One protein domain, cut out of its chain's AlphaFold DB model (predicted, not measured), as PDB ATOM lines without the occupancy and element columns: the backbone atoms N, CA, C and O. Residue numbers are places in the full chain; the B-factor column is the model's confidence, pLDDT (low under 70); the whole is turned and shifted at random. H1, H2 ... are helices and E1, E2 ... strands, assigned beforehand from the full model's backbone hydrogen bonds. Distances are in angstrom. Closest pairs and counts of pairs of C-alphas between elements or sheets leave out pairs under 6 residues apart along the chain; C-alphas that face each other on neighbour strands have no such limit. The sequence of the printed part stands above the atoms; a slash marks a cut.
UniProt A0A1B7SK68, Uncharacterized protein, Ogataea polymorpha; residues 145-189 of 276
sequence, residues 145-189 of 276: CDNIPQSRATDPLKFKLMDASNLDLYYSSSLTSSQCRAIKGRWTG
ATOM      1  N   CYS A 145     -78.724 -11.615  39.915       89.62
ATOM      2  CA  CYS A 145     -77.525 -11.712  39.103       89.62
ATOM      3  C   CYS A 145     -76.404 -10.930  39.788       89.62
ATOM      4  O   CYS A 145     -76.485  -9.706  39.838       89.62
ATOM      5  N   ASP A 146     -75.370 -11.612  40.267       88.69
ATOM      6  CA  ASP A 146     -74.240 -11.035  41.000       88.69
ATOM      7  C   ASP A 146     -72.952 -11.087  40.155       88.69
ATOM      8  O   ASP A 146     -72.937 -11.614  39.039       88.69
ATOM      9  N   ASN A 147     -71.835 -10.581  40.688       84.62
ATOM     10  CA  ASN A 147     -70.519 -10.577  40.028       84.62
ATOM     11  C   ASN A 147     -70.508  -9.901  38.646       84.62
ATOM     12  O   ASN A 147     -69.829 -10.354  37.720       84.62
ATOM     13  N   ILE A 148     -71.277  -8.827  38.484       84.62
ATOM     14  CA  ILE A 148     -71.341  -8.092  37.223       84.62
ATOM     15  C   ILE A 148     -70.153  -7.119  37.169       84.62
ATOM     16  O   ILE A 148     -70.021  -6.287  38.070       84.62
ATOM     17  N   PRO A 149     -69.296  -7.183  36.130       81.50
ATOM     18  CA  PRO A 149     -68.177  -6.259  35.997       81.50
ATOM     19  C   PRO A 149     -68.668  -4.836  35.712       81.50
ATOM     20  O   PRO A 149     -69.569  -4.646  34.891       81.50
ATOM     21  N   GLN A 150     -68.020  -3.831  36.308       78.94
ATOM     22  CA  GLN A 150     -68.357  -2.407  36.150       78.94
ATOM     23  C   GLN A 150     -68.503  -1.965  34.685       78.94
ATOM     24  O   GLN A 150     -69.446  -1.262  34.338       78.94
ATOM     25  N   SER A 151     -67.643  -2.457  33.785       78.25
ATOM     26  CA  SER A 151     -67.712  -2.165  32.340       78.25
ATOM     27  C   SER A 151     -69.022  -2.596  31.662       78.25
ATOM     28  O   SER A 151     -69.327  -2.154  30.555       78.25
ATOM     29  N   ARG A 152     -69.796  -3.482  32.297       80.00
ATOM     30  CA  ARG A 152     -71.094  -3.978  31.821       80.00
ATOM     31  C   ARG A 152     -72.274  -3.387  32.599       80.00
ATOM     32  O   ARG A 152     -73.396  -3.442  32.097       80.00
ATOM     33  N   ALA A 153     -72.027  -2.793  33.766       76.62
ATOM     34  CA  ALA A 153     -73.017  -2.134  34.611       76.62
ATOM     35  C   ALA A 153     -73.258  -0.683  34.148       76.62
ATOM     36  O   ALA A 153     -72.913   0.279  34.822       76.62
ATOM     37  N   THR A 154     -73.825  -0.532  32.951       75.62
ATOM     38  CA  THR A 154     -74.006   0.776  32.287       75.62
ATOM     39  C   THR A 154     -75.205   1.581  32.796       75.62
ATOM     40  O   THR A 154     -75.251   2.789  32.588       75.62
ATOM     41  N   ASP A 155     -76.168   0.931  33.459       80.00
ATOM     42  CA  ASP A 155     -77.429   1.538  33.908       80.00
ATOM     43  C   ASP A 155     -77.554   1.536  35.451       80.00
ATOM     44  O   ASP A 155     -77.915   0.510  36.042       80.00
ATOM     45  N   PRO A 156     -77.306   2.670  36.131       71.69
ATOM     46  CA  PRO A 156     -77.325   2.741  37.592       71.69
ATOM     47  C   PRO A 156     -78.710   2.485  38.213       71.69
ATOM     48  O   PRO A 156     -78.796   2.206  39.405       71.69
ATOM     49  N   LEU A 157     -79.802   2.530  37.435       75.62
ATOM     50  CA  LEU A 157     -81.139   2.154  37.918       75.62
ATOM     51  C   LEU A 157     -81.326   0.633  38.003       75.62
ATOM     52  O   LEU A 157     -82.157   0.155  38.777       75.62
ATOM     53  N   LYS A 158     -80.569  -0.138  37.214       78.62
ATOM     54  CA  LYS A 158     -80.670  -1.606  37.153       78.62
ATOM     55  C   LYS A 158     -79.592  -2.320  37.946       78.62
ATOM     56  O   LYS A 158     -79.829  -3.446  38.383       78.62
ATOM     57  N   PHE A 159     -78.428  -1.703  38.109       81.62
ATOM     58  CA  PHE A 159     -77.270  -2.304  38.759       81.62
ATOM     59  C   PHE A 159     -77.004  -1.624  40.100       81.62
ATOM     60  O   PHE A 159     -76.821  -0.412  40.167       81.62
ATOM     61  N   LYS A 160     -76.966  -2.416  41.171       80.69
ATOM     62  CA  LYS A 160     -76.668  -1.954  42.528       80.69
ATOM     63  C   LYS A 160     -75.274  -2.421  42.930       80.69
ATOM     64  O   LYS A 160     -74.888  -3.537  42.593       80.69
ATOM     65  N   LEU A 161     -74.526  -1.580  43.641       78.25
ATOM     66  CA  LEU A 161     -73.231  -1.961  44.210       78.25
ATOM     67  C   LEU A 161     -73.431  -2.986  45.329       78.25
ATOM     68  O   LEU A 161     -74.296  -2.807  46.187       78.25
ATOM     69  N   MET A 162     -72.651  -4.063  45.280       69.38
ATOM     70  CA  MET A 162     -72.741  -5.181  46.220       69.38
ATOM     71  C   MET A 162     -71.971  -4.900  47.518       69.38
ATOM     72  O   MET A 162     -72.464  -5.228  48.592       69.38
ATOM     73  N   ASP A 163     -70.808  -4.247  47.425       65.88
ATOM     74  CA  ASP A 163     -70.044  -3.734  48.564       65.88
ATOM     75  C   ASP A 163     -69.111  -2.603  48.092       65.88
ATOM     76  O   ASP A 163     -68.450  -2.726  47.063       65.88
ATOM     77  N   ALA A 164     -69.061  -1.493  48.830       60.22
ATOM     78  CA  ALA A 164     -68.190  -0.352  48.534       60.22
ATOM     79  C   ALA A 164     -66.741  -0.579  49.002       60.22
ATOM     80  O   ALA A 164     -65.887   0.283  48.793       60.22
ATOM     81  N   SER A 165     -66.474  -1.698  49.685       59.94
ATOM     82  CA  SER A 165     -65.269  -1.827  50.489       59.94
ATOM     83  C   SER A 165     -64.020  -2.284  49.741       59.94
ATOM     84  O   SER A 165     -62.966  -1.892  50.220       59.94
ATOM     85  N   ASN A 166     -64.067  -3.025  48.612       53.84
ATOM     86  CA  ASN A 166     -62.849  -3.302  47.806       53.84
ATOM     87  C   ASN A 166     -63.002  -3.973  46.415       53.84
ATOM     88  O   ASN A 166     -61.987  -4.339  45.827       53.84
ATOM     89  N   LEU A 167     -64.195  -4.144  45.832       63.47
ATOM     90  CA  LEU A 167     -64.320  -4.657  44.454       63.47
ATOM     91  C   LEU A 167     -65.557  -4.028  43.790       63.47
ATOM     92  O   LEU A 167     -66.646  -4.163  44.340       63.47
ATOM     93  N   ASP A 168     -65.411  -3.379  42.625       65.38
ATOM     94  CA  ASP A 168     -66.503  -2.785  41.819       65.38
ATOM     95  C   ASP A 168     -67.441  -3.862  41.225       65.38
ATOM     96  O   ASP A 168     -67.581  -4.027  40.007       65.38
ATOM     97  N   LEU A 169     -68.054  -4.659  42.099       73.44
ATOM     98  CA  LEU A 169     -68.989  -5.718  41.764       73.44
ATOM     99  C   LEU A 169     -70.414  -5.215  41.938       73.44
ATOM    100  O   LEU A 169     -70.824  -4.740  43.002       73.44
ATOM    101  N   TYR A 170     -71.180  -5.375  40.866       82.00
ATOM    102  CA  TYR A 170     -72.582  -5.009  40.821       82.00
ATOM    103  C   TYR A 170     -73.462  -6.255  40.856       82.00
ATOM    104  O   TYR A 170     -73.078  -7.326  40.371       82.00
ATOM    105  N   TYR A 171     -74.671  -6.085  41.378       85.12
ATOM    106  CA  TYR A 171     -75.739  -7.068  41.285       85.12
ATOM    107  C   TYR A 171     -77.023  -6.453  40.720       85.12
ATOM    108  O   TYR A 171     -77.235  -5.238  40.757       85.12
ATOM    109  N   SER A 172     -77.894  -7.295  40.172       83.81
ATOM    110  CA  SER A 172     -79.206  -6.890  39.677       83.81
ATOM    111  C   SER A 172     -80.251  -7.979  39.878       83.81
ATOM    112  O   SER A 172     -80.048  -9.132  39.504       83.81
ATOM    113  N   SER A 173     -81.409  -7.588  40.402       82.50
ATOM    114  CA  SER A 173     -82.612  -8.423  40.498       82.50
ATOM    115  C   SER A 173     -83.607  -8.168  39.358       82.50
ATOM    116  O   SER A 173     -84.709  -8.699  39.358       82.50
ATOM    117  N   SER A 174     -83.255  -7.325  38.381       81.69
ATOM    118  CA  SER A 174     -84.144  -6.941  37.269       81.69
ATOM    119  C   SER A 174     -83.719  -7.526  35.920       81.69
ATOM    120  O   SER A 174     -84.269  -7.152  34.885       81.69
ATOM    121  N   LEU A 175     -82.732  -8.422  35.919       84.50
ATOM    122  CA  LEU A 175     -82.223  -9.080  34.717       84.50
ATOM    123  C   LEU A 175     -82.818 -10.468  34.550       84.50
ATOM    124  O   LEU A 175     -83.087 -11.148  35.533       84.50
ATOM    125  N   THR A 176     -82.969 -10.906  33.302       86.25
ATOM    126  CA  THR A 176     -83.267 -12.308  32.995       86.25
ATOM    127  C   THR A 176     -82.041 -13.182  33.236       86.25
ATOM    128  O   THR A 176     -80.891 -12.727  33.165       86.25
ATOM    129  N   SER A 177     -82.260 -14.484  33.400       85.88
ATOM    130  CA  SER A 177     -81.168 -15.453  33.493       85.88
ATOM    131  C   SER A 177     -80.307 -15.462  32.217       85.88
ATOM    132  O   SER A 177     -79.099 -15.701  32.268       85.88
ATOM    133  N   SER A 178     -80.895 -15.195  31.045       85.75
ATOM    134  CA  SER A 178     -80.169 -15.069  29.772       85.75
ATOM    135  C   SER A 178     -79.331 -13.790  29.692       85.75
ATOM    136  O   SER A 178     -78.176 -13.852  29.269       85.75
ATOM    137  N   GLN A 179     -79.865 -12.654  30.149       88.19
ATOM    138  CA  GLN A 179     -79.150 -11.379  30.214       88.19
ATOM    139  C   GLN A 179     -77.985 -11.454  31.198       88.19
ATOM    140  O   GLN A 179     -76.878 -11.054  30.845       88.19
ATOM    141  N   CYS A 180     -78.202 -12.042  32.379       88.31
ATOM    142  CA  CYS A 180     -77.153 -12.271  33.369       88.31
ATOM    143  C   CYS A 180     -75.979 -13.064  32.775       88.31
ATOM    144  O   CYS A 180     -74.821 -12.653  32.859       88.31
ATOM    145  N   ARG A 181     -76.283 -14.159  32.066       87.69
ATOM    146  CA  ARG A 181     -75.276 -14.966  31.362       87.69
ATOM    147  C   ARG A 181     -74.564 -14.181  30.256       87.69
ATOM    148  O   ARG A 181     -73.353 -14.324  30.101       87.69
ATOM    149  N   ALA A 182     -75.281 -13.337  29.513       88.69
ATOM    150  CA  ALA A 182     -74.710 -12.524  28.438       88.69
ATOM    151  C   ALA A 182     -73.691 -11.490  28.951       88.69
ATOM    152  O   ALA A 182     -72.675 -11.248  28.297       88.69
ATOM    153  N   ILE A 183     -73.924 -10.923  30.138       87.62
ATOM    154  CA  ILE A 183     -72.998  -9.979  30.787       87.62
ATOM    155  C   ILE A 183     -71.941 -10.665  31.663       87.62
ATOM    156  O   ILE A 183     -71.173  -9.978  32.331       87.62
ATOM    157  N   LYS A 184     -71.867 -12.006  31.627       85.75
ATOM    158  CA  LYS A 184     -70.984 -12.845  32.456       85.75
ATOM    159  C   LYS A 184     -71.224 -12.712  33.968       85.75
ATOM    160  O   LYS A 184     -70.330 -13.021  34.750       85.75
ATOM    161  N   GLY A 185     -72.421 -12.291  34.363       84.81
ATOM    162  CA  GLY A 185     -72.858 -12.324  35.752       84.81
ATOM    163  C   GLY A 185     -73.154 -13.750  36.216       84.81
ATOM    164  O   GLY A 185     -73.324 -14.682  35.419       84.81
ATOM    165  N   ARG A 186     -73.215 -13.923  37.532       87.69
ATOM    166  CA  ARG A 186     -73.522 -15.181  38.208       87.69
ATOM    167  C   ARG A 186     -74.967 -15.147  38.701       87.69
ATOM    168  O   ARG A 186     -75.344 -14.240  39.418       87.69
ATOM    169  N   TRP A 187     -75.768 -16.134  38.316       87.62
ATOM    170  CA  TRP A 187     -77.169 -16.257  38.736       87.62
ATOM    171  C   TRP A 187     -77.234 -17.039  40.057       87.62
ATOM    172  O   TRP A 187     -76.874 -18.218  40.064       87.62
ATOM    173  N   THR A 188     -77.595 -16.387  41.167       86.88
ATOM    174  CA  THR A 188     -77.459 -16.926  42.537       86.88
ATOM    175  C   THR A 188     -78.628 -16.563  43.461       86.88
ATOM    176  O   THR A 188     -79.375 -15.624  43.206       86.88
ATOM    177  N   GLY A 189     -78.798 -17.336  44.541       83.56
ATOM    178  CA  GLY A 189     -79.713 -17.048  45.656       83.56
ATOM    179  C   GLY A 189     -81.122 -17.638  45.528       83.56
ATOM    180  O   GLY A 189     -81.587 -18.303  46.450       83.56
TER     181      GLY A 189
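AT A GLANCE: This is residues 145 to 189 of the 276 residues of an uncharacterized protein of Ogataea polymorpha (UniProt A0A1B7SK68). One short helix, H1, covers a face of a small three-stranded sheet, and a long loop, residues 150 to 168, winds past the sheet's E2 edge, where residues 160 to 161 pair with E2. The 45 printed residues include E1, E2, H1 and E3, in that order; the antiparallel sheet runs E2, E1, E3. The class is mixed, with under half of the residues in named elements; the whole is compact, radius of gyration of the C-alphas 9.5 A, spans 28 by 21 by 15 A.

HOW THE PARTS SIT: E1, residues 145 to 149, forms a hairpin with E2, residues 169 to 172; N 145 and O 172 are within hydrogen-bond range at 2.8 A. H1, residues 177 to 182, is on the sheet at a height of 9.1 A, closest at the C-alphas of Cys 145 and Cys 180, 5.8 A; its O i to N i+4 pairs are within hydrogen-bond range. E3, residues 186 to 188, is antiparallel to E1, with N 146 and O 186 at 2.8 A. E2, H1 and E3 form a split strand-helix-strand unit, E1 between its two strands, with a right-handed crossover.

IN THESE COORDINATES: E1 measures 11.3 A from C-alpha 145 at (-77.525, -11.712, 39.103), E2 10.5 A, H1 8.7 A, and E3 6.1 A to C-alpha 188 at (-77.459, -16.926, 42.537).

THE WHOLE: The printed part has no cut; the E1 to E2 link is long, and residues 162 to 168 have pLDDT under 70.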